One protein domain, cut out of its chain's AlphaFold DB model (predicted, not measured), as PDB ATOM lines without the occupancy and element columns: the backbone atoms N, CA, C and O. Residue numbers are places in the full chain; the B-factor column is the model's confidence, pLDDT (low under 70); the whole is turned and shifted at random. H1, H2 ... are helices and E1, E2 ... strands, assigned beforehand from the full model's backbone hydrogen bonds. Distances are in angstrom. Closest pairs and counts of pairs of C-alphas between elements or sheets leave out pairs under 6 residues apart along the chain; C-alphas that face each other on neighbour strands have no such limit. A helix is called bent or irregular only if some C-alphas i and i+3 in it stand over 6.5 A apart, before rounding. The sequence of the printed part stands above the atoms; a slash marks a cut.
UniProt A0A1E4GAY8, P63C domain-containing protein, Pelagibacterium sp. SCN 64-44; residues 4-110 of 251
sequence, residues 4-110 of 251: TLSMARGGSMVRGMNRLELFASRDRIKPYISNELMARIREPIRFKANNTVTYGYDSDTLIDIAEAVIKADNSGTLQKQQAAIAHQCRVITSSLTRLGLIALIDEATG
ATOM      1  N   THR A   4      10.566 -28.602  -2.794       71.75
ATOM      2  CA  THR A   4       9.448 -27.680  -3.027       71.75
ATOM      3  C   THR A   4       8.092 -28.375  -2.866       71.75
ATOM      4  O   THR A   4       7.130 -27.735  -2.469       71.75
ATOM      5  N   LEU A   5       8.026 -29.680  -3.140       76.88
ATOM      6  CA  LEU A   5       6.848 -30.536  -2.975       76.88
ATOM      7  C   LEU A   5       6.888 -31.344  -1.661       76.88
ATOM      8  O   LEU A   5       6.100 -32.274  -1.494       76.88
ATOM      9  N   SER A   6       7.818 -31.048  -0.743       75.00
ATOM     10  CA  SER A   6       8.051 -31.817   0.493       75.00
ATOM     11  C   SER A   6       8.300 -33.318   0.264       75.00
ATOM     12  O   SER A   6       7.937 -34.166   1.081       75.00
ATOM     13  N   MET A   7       8.937 -33.675  -0.853       78.44
ATOM     14  CA  MET A   7       9.324 -35.045  -1.186       78.44
ATOM     15  C   MET A   7      10.770 -35.326  -0.757       78.44
ATOM     16  O   MET A   7      11.675 -34.541  -1.031       78.44
ATOM     17  N   ALA A   8      11.015 -36.488  -0.142       71.44
ATOM     18  CA  ALA A   8      12.360 -36.892   0.269       71.44
ATOM     19  C   ALA A   8      13.328 -37.033  -0.926       71.44
ATOM     20  O   ALA A   8      12.972 -37.586  -1.970       71.44
ATOM     21  N   ARG A   9      14.582 -36.595  -0.748       65.25
ATOM     22  CA  ARG A   9      15.654 -36.732  -1.749       65.25
ATOM     23  C   ARG A   9      16.076 -38.205  -1.895       65.25
ATOM     24  O   ARG A   9      16.232 -38.904  -0.899       65.25
ATOM     25  N   GLY A  10      16.251 -38.689  -3.129       65.38
ATOM     26  CA  GLY A  10      16.743 -40.047  -3.422       65.38
ATOM     27  C   GLY A  10      16.100 -40.697  -4.651       65.38
ATOM     28  O   GLY A  10      15.133 -40.171  -5.203       65.38
ATOM     29  N   GLY A  11      16.639 -41.847  -5.070       65.25
ATOM     30  CA  GLY A  11      16.089 -42.661  -6.159       65.25
ATOM     31  C   GLY A  11      14.733 -43.282  -5.811       65.25
ATOM     32  O   GLY A  11      14.314 -43.291  -4.650       65.25
ATOM     33  N   SER A  12      14.021 -43.784  -6.817       71.88
ATOM     34  CA  SER A  12      12.782 -44.518  -6.576       71.88
ATOM     35  C   SER A  12      13.081 -45.953  -6.110       71.88
ATOM     36  O   SER A  12      14.146 -46.499  -6.390       71.88
ATOM     37  N   MET A  13      12.128 -46.585  -5.419       75.94
ATOM     38  CA  MET A  13      12.214 -48.012  -5.065       75.94
ATOM     39  C   MET A  13      12.086 -48.943  -6.289       75.94
ATOM     40  O   MET A  13      12.236 -50.155  -6.161       75.94
ATOM     41  N   VAL A  14      11.779 -48.385  -7.468       78.25
ATOM     42  CA  VAL A  14      11.632 -49.099  -8.738       78.25
ATOM     43  C   VAL A  14      12.866 -48.837  -9.597       78.25
ATOM     44  O   VAL A  14      13.203 -47.696  -9.920       78.25
ATOM     45  N   ARG A  15      13.558 -49.911  -9.987       75.62
ATOM     46  CA  ARG A  15      14.771 -49.811 -10.803       75.62
ATOM     47  C   ARG A  15      14.460 -49.092 -12.123       75.62
ATOM     48  O   ARG A  15      13.574 -49.513 -12.855       75.62
ATOM     49  N   GLY A  16      15.207 -48.026 -12.414       77.00
ATOM     50  CA  GLY A  16      15.088 -47.251 -13.654       77.00
ATOM     51  C   GLY A  16      14.146 -46.043 -13.598       77.00
ATOM     52  O   GLY A  16      14.215 -45.226 -14.505       77.00
ATOM     53  N   MET A  17      13.336 -45.876 -12.543       81.12
ATOM     54  CA  MET A  17      12.465 -44.700 -12.393       81.12
ATOM     55  C   MET A  17      13.051 -43.666 -11.437       81.12
ATOM     56  O   MET A  17      13.605 -44.007 -10.382       81.12
ATOM     57  N   ASN A  18      12.848 -42.389 -11.758       85.56
ATOM     58  CA  ASN A  18      13.099 -41.308 -10.809       85.56
ATOM     59  C   ASN A  18      11.925 -41.165  -9.812       85.56
ATOM     60  O   ASN A  18      10.839 -41.716  -9.998       85.56
ATOM     61  N   ARG A  19      12.144 -40.475  -8.686       85.88
ATOM     62  CA  ARG A  19      11.139 -40.407  -7.608       85.88
ATOM     63  C   ARG A  19       9.881 -39.638  -8.007       85.88
ATOM     64  O   ARG A  19       8.795 -39.984  -7.544       85.88
ATOM     65  N   LEU A  20      10.033 -38.611  -8.840       88.81
ATOM     66  CA  LEU A  20       8.914 -37.824  -9.341       88.81
ATOM     67  C   LEU A  20       8.084 -38.637 -10.338       88.81
ATOM     68  O   LEU A  20       6.864 -38.645 -10.243       88.81
ATOM     69  N   GLU A  21       8.742 -39.395 -11.213       91.56
ATOM     70  CA  GLU A  21       8.115 -40.352 -12.121       91.56
ATOM     71  C   GLU A  21       7.314 -41.397 -11.350       91.56
ATOM     72  O   GLU A  21       6.138 -41.594 -11.640       91.56
ATOM     73  N   LEU A  22       7.902 -42.003 -10.311       90.88
ATOM     74  CA  LEU A  22       7.192 -42.970  -9.473       90.88
ATOM     75  C   LEU A  22       5.974 -42.350  -8.777       90.88
ATOM     76  O   LEU A  22       4.975 -43.036  -8.573       90.88
ATOM     77  N   PHE A  23       6.066 -41.088  -8.354       90.62
ATOM     78  CA  PHE A  23       4.954 -40.365  -7.740       90.62
ATOM     79  C   PHE A  23       3.838 -40.093  -8.757       90.62
ATOM     80  O   PHE A  23       2.682 -40.425  -8.494       90.62
ATOM     81  N   ALA A  24       4.197 -39.567  -9.929       92.25
ATOM     82  CA  ALA A  24       3.275 -39.252 -11.014       92.25
ATOM     83  C   ALA A  24       2.610 -40.504 -11.610       92.25
ATOM     84  O   ALA A  24       1.465 -40.447 -12.049       92.25
ATOM     85  N   SER A  25       3.281 -41.660 -11.570       92.56
ATOM     86  CA  SER A  25       2.752 -42.921 -12.091       92.56
ATOM     87  C   SER A  25       1.788 -43.643 -11.143       92.56
ATOM     88  O   SER A  25       1.239 -44.674 -11.534       92.56
ATOM     89  N   ARG A  26       1.594 -43.177  -9.898       91.56
ATOM     90  CA  ARG A  26       0.657 -43.807  -8.948       91.56
ATOM     91  C   ARG A  26      -0.789 -43.545  -9.340       91.56
ATOM     92  O   ARG A  26      -1.125 -42.432  -9.723       91.56
ATOM     93  N   ASP A  27      -1.658 -44.523  -9.103       91.06
ATOM     94  CA  ASP A  27      -3.074 -44.499  -9.511       91.06
ATOM     95  C   ASP A  27      -3.868 -43.283  -9.012       91.06
ATOM     96  O   ASP A  27      -4.844 -42.889  -9.637       91.06
ATOM     97  N   ARG A  28      -3.442 -42.657  -7.910       91.62
ATOM     98  CA  ARG A  28      -4.087 -41.456  -7.350       91.62
ATOM     99  C   ARG A  28      -3.709 -40.157  -8.058       91.62
ATOM    100  O   ARG A  28      -4.451 -39.192  -7.971       91.62
ATOM    101  N   ILE A  29      -2.544 -40.117  -8.701       93.25
ATOM    102  CA  ILE A  29      -2.012 -38.918  -9.364       93.25
ATOM    103  C   ILE A  29      -2.094 -39.066 -10.879       93.25
ATOM    104  O   ILE A  29      -2.516 -38.136 -11.554       93.25
ATOM    105  N   LYS A  30      -1.767 -40.251 -11.403       94.75
ATOM    106  CA  LYS A  30      -1.733 -40.582 -12.832       94.75
ATOM    107  C   LYS A  30      -2.950 -40.094 -13.635       94.75
ATOM    108  O   LYS A  30      -2.719 -39.589 -14.729       94.75
ATOM    109  N   PRO A  31      -4.209 -40.171 -13.145       96.50
ATOM    110  CA  PRO A  31      -5.367 -39.657 -13.885       96.50
ATOM    111  C   PRO A  31      -5.326 -38.147 -14.164       96.50
ATOM    112  O   PRO A  31      -6.002 -37.676 -15.072       96.50
ATOM    113  N   TYR A  32      -4.539 -37.392 -13.395       96.31
ATOM    114  CA  TYR A  32      -4.396 -35.938 -13.491       96.31
ATOM    115  C   TYR A  32      -3.112 -35.505 -14.210       96.31
ATOM    116  O   TYR A  32      -2.852 -34.309 -14.325       96.31
ATOM    117  N   ILE A  33      -2.307 -36.458 -14.691       96.25
ATOM    118  CA  ILE A  33      -1.047 -36.205 -15.392       96.25
ATOM    119  C   ILE A  33      -1.266 -36.374 -16.894       96.25
ATOM    120  O   ILE A  33      -1.662 -37.444 -17.354       96.25
ATOM    121  N   SER A  34      -0.976 -35.329 -17.671       96.12
ATOM    122  CA  SER A  34      -1.009 -35.416 -19.131       96.12
ATOM    123  C   SER A  34       0.150 -36.266 -19.664       96.12
ATOM    124  O   SER A  34       1.203 -36.390 -19.033       96.12
ATOM    125  N   ASN A  35      -0.013 -36.832 -20.864       95.31
ATOM    126  CA  ASN A  35       1.059 -37.593 -21.520       95.31
ATOM    127  C   ASN A  35       2.323 -36.744 -21.723       95.31
ATOM    128  O   ASN A  35       3.434 -37.238 -21.546       95.31
ATOM    129  N   GLU A  36       2.146 -35.463 -22.042       94.94
ATOM    130  CA  GLU A  36       3.230 -34.495 -22.214       94.94
ATOM    131  C   GLU A  36       3.963 -34.201 -20.899       94.94
ATOM    132  O   GLU A  36       5.193 -34.223 -20.855       94.94
ATOM    133  N   LEU A  37       3.225 -34.003 -19.799       95.44
ATOM    134  CA  LEU A  37       3.824 -33.853 -18.475       95.44
ATOM    135  C   LEU A  37       4.608 -35.113 -18.087       95.44
ATOM    136  O   LEU A  37       5.733 -35.013 -17.604       95.44
ATOM    137  N   MET A  38       4.063 -36.306 -18.348       95.31
ATOM    138  CA  MET A  38       4.797 -37.545 -18.085       95.31
ATOM    139  C   MET A  38       6.070 -37.673 -18.928       95.31
ATOM    140  O   MET A  38       7.086 -38.140 -18.411       95.31
ATOM    141  N   ALA A  39       6.045 -37.273 -20.201       93.62
ATOM    142  CA  ALA A  39       7.236 -37.286 -21.048       93.62
ATOM    143  C   ALA A  39       8.343 -36.397 -20.458       93.62
ATOM    144  O   ALA A  39       9.459 -36.873 -20.250       93.62
ATOM    145  N   ARG A  40       8.010 -35.164 -20.048       93.38
ATOM    146  CA  ARG A  40       8.953 -34.258 -19.365       93.38
ATOM    147  C   ARG A  40       9.467 -34.818 -18.036       93.38
ATOM    148  O   ARG A  40      10.649 -34.702 -17.730       93.38
ATOM    149  N   ILE A  41       8.615 -35.484 -17.253       92.75
ATOM    150  CA  ILE A  41       9.023 -36.099 -15.977       92.75
ATOM    151  C   ILE A  41      10.033 -37.247 -16.184       92.75
ATOM    152  O   ILE A  41      10.918 -37.445 -15.340       92.75
ATOM    153  N   ARG A  42       9.903 -38.001 -17.284       91.69
ATOM    154  CA  ARG A  42      10.796 -39.113 -17.659       91.69
ATOM    155  C   ARG A  42      12.154 -38.659 -18.168       91.69
ATOM    156  O   ARG A  42      13.133 -39.379 -17.982       91.69
ATOM    157  N   GLU A  43      12.217 -37.472 -18.753       90.50
ATOM    158  CA  GLU A  43      13.427 -36.907 -19.349       90.50
ATOM    159  C   GLU A  43      13.893 -35.660 -18.578       90.50
ATOM    160  O   GLU A  43      13.826 -34.542 -19.089       90.50
ATOM    161  N   PRO A  44      14.368 -35.808 -17.325       89.69
ATOM    162  CA  PRO A  44      14.831 -34.666 -16.555       89.69
ATOM    163  C   PRO A  44      16.072 -34.023 -17.187       89.69
ATOM    164  O   PRO A  44      16.995 -34.701 -17.649       89.69
ATOM    165  N   ILE A  45      16.143 -32.697 -17.103       89.56
ATOM    166  CA  ILE A  45      17.259 -31.899 -17.606       89.56
ATOM    167  C   ILE A  45      18.502 -32.218 -16.777       89.56
ATOM    168  O   ILE A  45      18.534 -32.006 -15.561       89.56
ATOM    169  N   ARG A  46      19.548 -32.717 -17.437       89.88
ATOM    170  CA  ARG A  46      20.841 -33.025 -16.818       89.88
ATOM    171  C   ARG A  46      21.732 -31.783 -16.812       89.88
ATOM    172  O   ARG A  46      22.032 -31.240 -17.869       89.88
ATOM    173  N   PHE A  47      22.228 -31.381 -15.644       87.56
ATOM    174  CA  PHE A  47      23.149 -30.244 -15.516       87.56
ATOM    175  C   PHE A  47      24.212 -30.475 -14.436       87.56
ATOM    176  O   PHE A  47      24.123 -31.407 -13.636       87.56
ATOM    177  N   LYS A  48      25.264 -29.650 -14.428       90.00
ATOM    178  CA  LYS A  48      26.305 -29.672 -13.389       90.00
ATOM    179  C   LYS A  48      26.020 -28.600 -12.338       90.00
ATOM    180  O   LYS A  48      25.917 -27.427 -12.679       90.00
ATOM    181  N   ALA A  49      25.978 -28.996 -11.071       83.19
ATOM    182  CA  ALA A  49      25.939 -28.102  -9.917       83.19
ATOM    183  C   ALA A  49      27.075 -28.480  -8.959       83.19
ATOM    184  O   ALA A  49      27.176 -29.638  -8.558       83.19
ATOM    185  N   ASN A  50      27.958 -27.535  -8.618       82.31
ATOM    186  CA  ASN A  50      29.103 -27.757  -7.717       82.31
ATOM    187  C   ASN A  50      29.918 -29.019  -8.068       82.31
ATOM    188  O   ASN A  50      30.166 -29.883  -7.231       82.31
ATOM    189  N   ASN A  51      30.279 -29.146  -9.349       86.12
ATOM    190  CA  ASN A  51      31.008 -30.284  -9.922       86.12
ATOM    191  C   ASN A  51      30.307 -31.657  -9.821       86.12
ATOM    192  O   ASN A  51      30.877 -32.672 -10.217       86.12
ATOM    193  N   THR A  52      29.052 -31.684  -9.372       84.88
ATOM    194  CA  THR A  52      28.198 -32.872  -9.308       84.88
ATOM    195  C   THR A  52      27.180 -32.822 -10.442       84.88
ATOM    196  O   THR A  52      26.571 -31.785 -10.706       84.88
ATOM    197  N   VAL A  53      27.001 -33.936 -11.149       85.38
ATOM    198  CA  VAL A  53      25.919 -34.070 -12.131       85.38
ATOM    199  C   VAL A  53      24.607 -34.231 -11.370       85.38
ATOM    200  O   VAL A  53      24.478 -35.134 -10.549       85.38
ATOM    201  N   THR A  54      23.639 -33.369 -11.656       85.12
ATOM    202  CA  THR A  54      22.304 -33.386 -11.060       85.12
ATOM    203  C   THR A  54      21.229 -33.298 -12.148       85.12
ATOM    204  O   THR A  54      21.525 -33.093 -13.329       85.12
ATOM    205  N   TYR A  55      19.981 -33.484 -11.736       86.69
ATOM    206  CA  TYR A  55      18.805 -33.534 -12.594       86.69
ATOM    207  C   TYR A  55      17.765 -32.524 -12.113       86.69
ATOM    208  O   TYR A  55      17.589 -32.334 -10.906       86.69
ATOM    209  N   GLY A  56      17.073 -31.884 -13.047       87.69
ATOM    210  CA  GLY A  56      16.023 -30.916 -12.749       87.69
ATOM    211  C   GLY A  56      14.939 -30.892 -13.810       87.69
ATOM    212  O   GLY A  56      14.959 -31.668 -14.761       87.69
ATOM    213  N   TYR A  57      13.994 -29.987 -13.612       90.31
ATOM    214  CA  TYR A  57      12.821 -29.809 -14.456       90.31
ATOM    215  C   TYR A  57      12.622 -28.316 -14.702       90.31
ATOM    216  O   TYR A  57      13.048 -27.501 -13.874       90.31
ATOM    217  N   ASP A  58      12.002 -27.975 -15.827       89.25
ATOM    218  CA  ASP A  58      11.587 -26.603 -16.106       89.25
ATOM    219  C   ASP A  58      10.489 -26.129 -15.131       89.25
ATOM    220  O   ASP A  58       9.924 -26.902 -14.345       89.25
ATOM    221  N   SER A  59      10.231 -24.820 -15.144       87.00
ATOM    222  CA  SER A  59       9.201 -24.188 -14.314       87.00
ATOM    223  C   SER A  59       7.815 -24.761 -14.581       87.00
ATOM    224  O   SER A  59       7.054 -24.989 -13.642       87.00
ATOM    225  N   ASP A  60       7.510 -25.033 -15.844       90.81
ATOM    226  CA  ASP A  60       6.179 -25.432 -16.289       90.81
ATOM    227  C   ASP A  60       5.845 -26.828 -15.764       90.81
ATOM    228  O   ASP A  60       4.767 -27.060 -15.235       90.81
ATOM    229  N   THR A  61       6.822 -27.735 -15.757       93.44
ATOM    230  CA  THR A  61       6.705 -29.069 -15.161       93.44
ATOM    231  C   THR A  61       6.381 -28.983 -13.667       93.44
ATOM    232  O   THR A  61       5.638 -29.819 -13.149       93.44
ATOM    233  N   LEU A  62       6.919 -27.985 -12.948       91.38
ATOM    234  CA  LEU A  62       6.598 -27.753 -11.532       91.38
ATOM    235  C   LEU A  62       5.177 -27.228 -11.339       91.38
ATOM    236  O   LEU A  62       4.504 -27.653 -10.400       91.38
ATOM    237  N   ILE A  63       4.727 -26.325 -12.202       92.06
ATOM    238  CA  ILE A  63       3.363 -25.799 -12.151       92.06
ATOM    239  C   ILE A  63       2.373 -26.921 -12.472       92.06
ATOM    240  O   ILE A  63       1.471 -27.186 -11.680       92.06
ATOM    241  N   ASP A  64       2.608 -27.666 -13.546       94.75
ATOM    242  CA  ASP A  64       1.695 -28.701 -14.020       94.75
ATOM    243  C   ASP A  64       1.580 -29.876 -13.039       94.75
ATOM    244  O   ASP A  64       0.482 -30.387 -12.807       94.75
ATOM    245  N   ILE A  65       2.680 -30.291 -12.393       95.06
ATOM    246  CA  ILE A  65       2.602 -31.306 -11.329       95.06
ATOM    247  C   ILE A  65       1.865 -30.765 -10.102       95.06
ATOM    248  O   ILE A  65       1.100 -31.504  -9.480       95.06
ATOM    249  N   ALA A  66       2.062 -29.490  -9.747       94.19
ATOM    250  CA  ALA A  66       1.369 -28.874  -8.624       94.19
ATOM    251  C   ALA A  66      -0.139 -28.812  -8.895       94.19
ATOM    252  O   ALA A  66      -0.929 -29.202  -8.036       94.19
ATOM    253  N   GLU A  67      -0.543 -28.424 -10.104       95.06
ATOM    254  CA  GLU A  67      -1.935 -28.451 -10.544       95.06
ATOM    255  C   GLU A  67      -2.522 -29.861 -10.559       95.06
ATOM    256  O   GLU A  67      -3.647 -30.053 -10.097       95.06
ATOM    257  N   ALA A  68      -1.783 -30.858 -11.049       95.81
ATOM    258  CA  ALA A  68      -2.233 -32.247 -11.048       95.81
ATOM    259  C   ALA A  68      -2.488 -32.758  -9.621       95.81
ATOM    260  O   ALA A  68      -3.517 -33.381  -9.357       95.81
ATOM    261  N   VAL A  69      -1.596 -32.437  -8.677       95.56
ATOM    262  CA  VAL A  69      -1.773 -32.762  -7.253       95.56
ATOM    263  C   VAL A  69      -2.981 -32.033  -6.662       95.56
ATOM    264  O   VAL A  69      -3.746 -32.644  -5.920       95.56
ATOM    265  N   ILE A  70      -3.192 -30.758  -6.996       94.94
ATOM    266  CA  ILE A  70      -4.365 -29.992  -6.541       94.94
ATOM    267  C   ILE A  70      -5.660 -30.597  -7.099       94.94
ATOM    268  O   ILE A  70      -6.628 -30.739  -6.359       94.94
ATOM    269  N   LYS A  71      -5.687 -30.999  -8.376       95.81
ATOM    270  CA  LYS A  71      -6.846 -31.665  -9.000       95.81
ATOM    271  C   LYS A  71      -7.143 -33.012  -8.331       95.81
ATOM    272  O   LYS A  71      -8.303 -33.289  -8.026       95.81
ATOM    273  N   ALA A  72      -6.110 -33.802  -8.035       95.31
ATOM    274  CA  ALA A  72      -6.244 -35.040  -7.270       95.31
ATOM    275  C   ALA A  72      -6.805 -34.783  -5.862       95.31
ATOM    276  O   ALA A  72      -7.740 -35.451  -5.426       95.31
ATOM    277  N   ASP A  73      -6.304 -33.769  -5.163       94.50
ATOM    278  CA  ASP A  73      -6.804 -33.405  -3.838       94.50
ATOM    279  C   ASP A  73      -8.271 -32.957  -3.866       94.50
ATOM    280  O   ASP A  73      -9.085 -33.461  -3.096       94.50
ATOM    281  N   ASN A  74      -8.636 -32.094  -4.819       93.44
ATOM    282  CA  ASN A  74     -10.006 -31.607  -5.002       93.44
ATOM    283  C   ASN A  74     -11.002 -32.741  -5.309       93.44
ATOM    284  O   ASN A  74     -12.188 -32.613  -5.021       93.44
ATOM    285  N   SER A  75     -10.532 -33.854  -5.881       94.31
ATOM    286  CA  SER A  75     -11.338 -35.059  -6.128       94.31
ATOM    287  C   SER A  75     -11.448 -36.008  -4.924       94.31
ATOM    288  O   SER A  75     -12.125 -37.030  -5.008       94.31
ATOM    289  N   GLY A  76     -10.752 -35.715  -3.821       92.12
ATOM    290  CA  GLY A  76     -10.727 -36.553  -2.619       92.12
ATOM    291  C   GLY A  76      -9.917 -37.848  -2.756       92.12
ATOM    292  O   GLY A  76     -10.048 -38.738  -1.918       92.12
ATOM    293  N   THR A  77      -9.086 -37.987  -3.793       91.56
ATOM    294  CA  THR A  77      -8.349 -39.234  -4.080       91.56
ATOM    295  C   THR A  77      -7.025 -39.363  -3.322       91.56
ATOM    296  O   THR A  77      -6.466 -40.461  -3.244       91.56
ATOM    297  N   LEU A  78      -6.510 -38.274  -2.738       90.56
ATOM    298  CA  LEU A  78      -5.252 -38.272  -1.984       90.56
ATOM    299  C   LEU A  78      -5.386 -38.894  -0.588       90.56
ATOM    300  O   LEU A  78      -6.410 -38.803   0.083       90.56
ATOM    301  N   GLN A  79      -4.301 -39.500  -0.102       88.88
ATOM    302  CA  GLN A  79      -4.219 -39.953   1.290       88.88
ATOM    303  C   GLN A  79      -3.995 -38.794   2.261       88.88
ATOM    304  O   GLN A  79      -3.339 -37.811   1.927       88.88
ATOM    305  N   LYS A  80      -4.381 -38.989   3.532       86.62
ATOM    306  CA  LYS A  80      -4.082 -38.043   4.627       86.62
ATOM    307  C   LYS A  80      -2.599 -37.657   4.704       86.62
ATOM    308  O   LYS A  80      -2.279 -36.497   4.923       86.62
ATOM    309  N   GLN A  81      -1.694 -38.610   4.468       84.81
ATOM    310  CA  GLN A  81      -0.245 -38.365   4.464       84.81
ATOM    311  C   GLN A  81       0.220 -37.481   3.288       84.81
ATOM    312  O   GLN A  81       1.289 -36.884   3.357       84.81
ATOM    313  N   GLN A  82      -0.572 -37.377   2.215       86.44
ATOM    314  CA  GLN A  82      -0.289 -36.563   1.027       86.44
ATOM    315  C   GLN A  82      -0.908 -35.155   1.110       86.44
ATOM    316  O   GLN A  82      -0.584 -34.306   0.284       86.44
ATOM    317  N   ALA A  83      -1.742 -34.875   2.120       86.81
ATOM    318  CA  ALA A  83      -2.416 -33.583   2.279       86.81
ATOM    319  C   ALA A  83      -1.432 -32.404   2.402       86.81
ATOM    320  O   ALA A  83      -1.678 -31.325   1.865       86.81
ATOM    321  N   ALA A  84      -0.281 -32.620   3.050       87.25
ATOM    322  CA  ALA A  84       0.774 -31.610   3.156       87.25
ATOM    323  C   ALA A  84       1.358 -31.223   1.782       87.25
ATOM    324  O   ALA A  84       1.641 -30.052   1.544       87.25
ATOM    325  N   ILE A  85       1.478 -32.188   0.862       89.56
ATOM    326  CA  ILE A  85       1.961 -31.947  -0.506       89.56
ATOM    327  C   ILE A  85       0.949 -31.074  -1.257       89.56
ATOM    328  O   ILE A  85       1.327 -30.070  -1.851       89.56
ATOM    329  N   ALA A  86      -0.345 -31.396  -1.173       91.69
ATOM    330  CA  ALA A  86      -1.398 -30.608  -1.816       91.69
ATOM    331  C   ALA A  86      -1.499 -29.177  -1.265       91.69
ATOM    332  O   ALA A  86      -1.687 -28.228  -2.029       91.69
ATOM    333  N   HIS A  87      -1.339 -29.001   0.050       88.69
ATOM    334  CA  HIS A  87      -1.265 -27.673   0.659       88.69
ATOM    335  C   HIS A  87      -0.087 -26.865   0.101       88.69
ATOM    336  O   HIS A  87      -0.278 -25.734  -0.342       88.69
ATOM    337  N   GLN A  88       1.102 -27.467   0.048       87.94
ATOM    338  CA  GLN A  88       2.295 -26.814  -0.481       87.94
ATOM    339  C   GLN A  88       2.127 -26.422  -1.957       87.94
ATOM    340  O   GLN A  88       2.459 -25.298  -2.332       87.94
ATOM    341  N   CYS A  89       1.537 -27.300  -2.776       90.62
ATOM    342  CA  CYS A  89       1.191 -26.990  -4.163       90.62
ATOM    343  C   CYS A  89       0.274 -25.763  -4.258       90.62
ATOM    344  O   CYS A  89       0.552 -24.878  -5.062       90.62
ATOM    345  N   ARG A  90      -0.768 -25.667  -3.416       89.38
ATOM    346  CA  ARG A  90      -1.672 -24.500  -3.386       89.38
ATOM    347  C   ARG A  90      -0.964 -23.216  -2.986       89.38
ATOM    348  O   ARG A  90      -1.247 -22.178  -3.574       89.38
ATOM    349  N   VAL A  91      -0.068 -23.265  -2.003       85.19
ATOM    350  CA  VAL A  91       0.711 -22.088  -1.591       85.19
ATOM    351  C   VAL A  91       1.552 -21.587  -2.761       85.19
ATOM    352  O   VAL A  91       1.470 -20.413  -3.112       85.19
ATOM    353  N   ILE A  92       2.302 -22.482  -3.408       84.31
ATOM    354  CA  ILE A  92       3.187 -22.128  -4.525       84.31
ATOM    355  C   ILE A  92       2.391 -21.540  -5.690       84.31
ATOM    356  O   ILE A  92       2.724 -20.450  -6.154       84.31
ATOM    357  N   THR A  93       1.332 -22.216  -6.145       87.69
ATOM    358  CA  THR A  93       0.528 -21.729  -7.274       87.69
ATOM    359  C   THR A  93      -0.154 -20.405  -6.938       87.69
ATOM    360  O   THR A  93      -0.089 -19.480  -7.737       87.69
ATOM    361  N   SER A  94      -0.696 -20.245  -5.726       81.69
ATOM    362  CA  SER A  94      -1.334 -18.988  -5.299       81.69
ATOM    363  C   SER A  94      -0.348 -17.817  -5.240       81.69
ATOM    364  O   SER A  94      -0.678 -16.701  -5.646       81.69
ATOM    365  N   SER A  95       0.871 -18.054  -4.745       81.38
ATOM    366  CA  SER A  95       1.936 -17.049  -4.720       81.38
ATOM    367  C   SER A  95       2.370 -16.647  -6.128       81.38
ATOM    368  O   SER A  95       2.509 -15.456  -6.399       81.38
ATOM    369  N   LEU A  96       2.533 -17.616  -7.034       88.12
ATOM    370  CA  LEU A  96       2.880 -17.352  -8.431       88.12
ATOM    371  C   LEU A  96       1.771 -16.578  -9.152       88.12
ATOM    372  O   LEU A  96       2.068 -15.580  -9.800       88.12
ATOM    373  N   THR A  97       0.500 -16.953  -8.973       86.56
ATOM    374  CA  THR A  97      -0.645 -16.217  -9.535       86.56
ATOM    375  C   THR A  97      -0.682 -14.776  -9.041       86.56
ATOM    376  O   THR A  97      -0.899 -13.861  -9.830       86.56
ATOM    377  N   ARG A  98      -0.434 -14.543  -7.745       80.12
ATOM    378  CA  ARG A  98      -0.366 -13.186  -7.189       80.12
ATOM    379  C   ARG A  98       0.755 -12.370  -7.833       80.12
ATOM    380  O   ARG A  98       0.513 -11.225  -8.199       80.12
ATOM    381  N   LEU A  99       1.954 -12.936  -7.963       85.50
ATOM    382  CA  LEU A  99       3.091 -12.254  -8.592       85.50
ATOM    383  C   LEU A  99       2.835 -11.977 -10.077       85.50
ATOM    384  O   LEU A  99       3.093 -10.867 -10.533       85.50
ATOM    385  N   GLY A 100       2.272 -12.943 -10.805       86.94
ATOM    386  CA  GLY A 100       1.876 -12.771 -12.202       86.94
ATOM    387  C   GLY A 100       0.822 -11.678 -12.373       86.94
ATOM    388  O   GLY A 100       0.958 -10.835 -13.251       86.94
ATOM    389  N   LEU A 101      -0.181 -11.621 -11.491       80.31
ATOM    390  CA  LEU A 101      -1.191 -10.562 -11.510       80.31
ATOM    391  C   LEU A 101      -0.578  -9.184 -11.236       80.31
ATOM    392  O   LEU A 101      -0.915  -8.229 -11.925       80.31
ATOM    393  N   ILE A 102       0.329  -9.077 -10.259       77.62
ATOM    394  CA  ILE A 102       1.052  -7.826  -9.982       77.62
ATOM    395  C   ILE A 102       1.843  -7.387 -11.217       77.62
ATOM    396  O   ILE A 102       1.752  -6.225 -11.597       77.62
ATOM    397  N   ALA A 103       2.561  -8.308 -11.863       83.31
ATOM    398  CA  ALA A 103       3.344  -8.013 -13.060       83.31
ATOM    399  C   ALA A 103       2.467  -7.575 -14.245       83.31
ATOM    400  O   ALA A 103       2.785  -6.590 -14.897       83.31
ATOM    401  N   LEU A 104       1.337  -8.247 -14.486       88.69
ATOM    402  CA  LEU A 104       0.397  -7.882 -15.554       88.69
ATOM    403  C   LEU A 104      -0.273  -6.528 -15.303       88.69
ATOM    404  O   LEU A 104      -0.445  -5.738 -16.229       88.69
ATOM    405  N   ILE A 105      -0.659  -6.248 -14.053       79.44
ATOM    406  CA  ILE A 105      -1.189  -4.935 -13.674       79.44
ATOM    407  C   ILE A 105      -0.118  -3.874 -13.911       79.44
ATOM    408  O   ILE A 105      -0.430  -2.829 -14.477       79.44
ATOM    409  N   ASP A 106       1.127  -4.128 -13.512       79.00
ATOM    410  CA  ASP A 106       2.227  -3.190 -13.723       79.00
ATOM    411  C   ASP A 106       2.515  -2.959 -15.212       79.00
ATOM    412  O   ASP A 106       2.590  -1.813 -15.630       79.00
ATOM    413  N   GLU A 107       2.561  -4.000 -16.042       83.19
ATOM    414  CA  GLU A 107       2.727  -3.864 -17.497       83.19
ATOM    415  C   GLU A 107       1.602  -3.027 -18.127       83.19
ATOM    416  O   GLU A 107       1.854  -2.154 -18.956       83.19
ATOM    417  N   ALA A 108       0.356  -3.244 -17.694       85.62
ATOM    418  CA  ALA A 108      -0.803  -2.527 -18.219       85.62
ATOM    419  C   ALA A 108      -0.912  -1.073 -17.723       85.62
ATOM    420  O   ALA A 108      -1.527  -0.242 -18.393       85.62
ATOM    421  N   THR A 109      -0.375  -0.756 -16.540       84.38
ATOM    422  CA  THR A 109      -0.613   0.538 -15.867       84.38
ATOM    423  C   THR A 109       0.643   1.373 -15.627       84.38
ATOM    424  O   THR A 109       0.530   2.568 -15.348       84.38
ATOM    425  N   GLY A 110       1.832   0.774 -15.701       81.12
ATOM    426  CA  GLY A 110       3.100   1.358 -15.259       81.12
ATOM    427  C   GLY A 110       3.108   1.750 -13.777       81.12
ATOM    428  O   GLY A 110       3.835   2.674 -13.399       81.12
TER     429      GLY A 110
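What this domain is: This is residues 4 to 110 of the 251 residues of the protein "P63C domain-containing protein" of Pelagibacterium sp. SCN 64-44 (UniProt A0A1E4GAY8). A compact body of helices has two arms: the tip of a strand hairpin, E1 and E2, sticks out with residues 48 to 53, and the end of the long helix H4 sticks out with residues 97 to 110. In the body H3 crosses the earlier part of H4, and a short helical hairpin, H1 and H2, packs on H3 through H2. The 107 printed residues hold four named helices and two strands, in the order H1 H2 E1 E2 H3 H4; the sheet, E1 - E2, is antiparallel and the class is mostly helix. The whole is only just loose, close to compact, with a radius of gyration of the C-alphas of 15.7 A and spans of 53 by 42 by 24 A.

How they stand to each other: E1, residues 45 to 49, and E2, residues 52 to 56, form an antiparallel hairpin at 142 degrees, with N 47 and O 54 3.0 A apart, within hydrogen-bond range. A tight link joins E2 to H3, residues 59 to 74. H2, residues 35 to 42, touches residues 61 to 65 alone of H3, at a steep tilt of 64 degrees; the closest C-alphas, of Leu 37 and Thr 61, are 6.5 A apart. H1, residues 19 to 24, and H2 touch as a helical hairpin, at a shallow tilt of 13 degrees, opposite ways; the closest C-alphas, of Glu 21 and Ile 41, are 5.8 A apart. H4, residues 80 to 109, touches H3 with residues 83 to 93 alone, at a steep tilt of 54 degrees; the closest C-alphas, of Ala 66 and Cys 89, are 4.8 A apart. H4 is apart from H1, H2, E1 and E2. Every O i to N i+4 pair is within hydrogen-bond range in H1, H2 and H3, and 24 of 26 in H4.

Where its parts are: H1 begins at C-alpha 19 (11.139, -40.407, -7.608). H3 is 22.6 A long and H4 43.8 A, ending at C-alpha 109 (-0.613, 0.538, -15.867). H4 is irregular, but only just: C-alphas 81 and 84 are 7.0 A apart.

The domain as a whole: The two C-alphas farthest apart, of Arg 15 and Thr 109, are 52.9 A apart. The printed part has no cut and no long link. Residues 9 to 11 are under 70 in pLDDT.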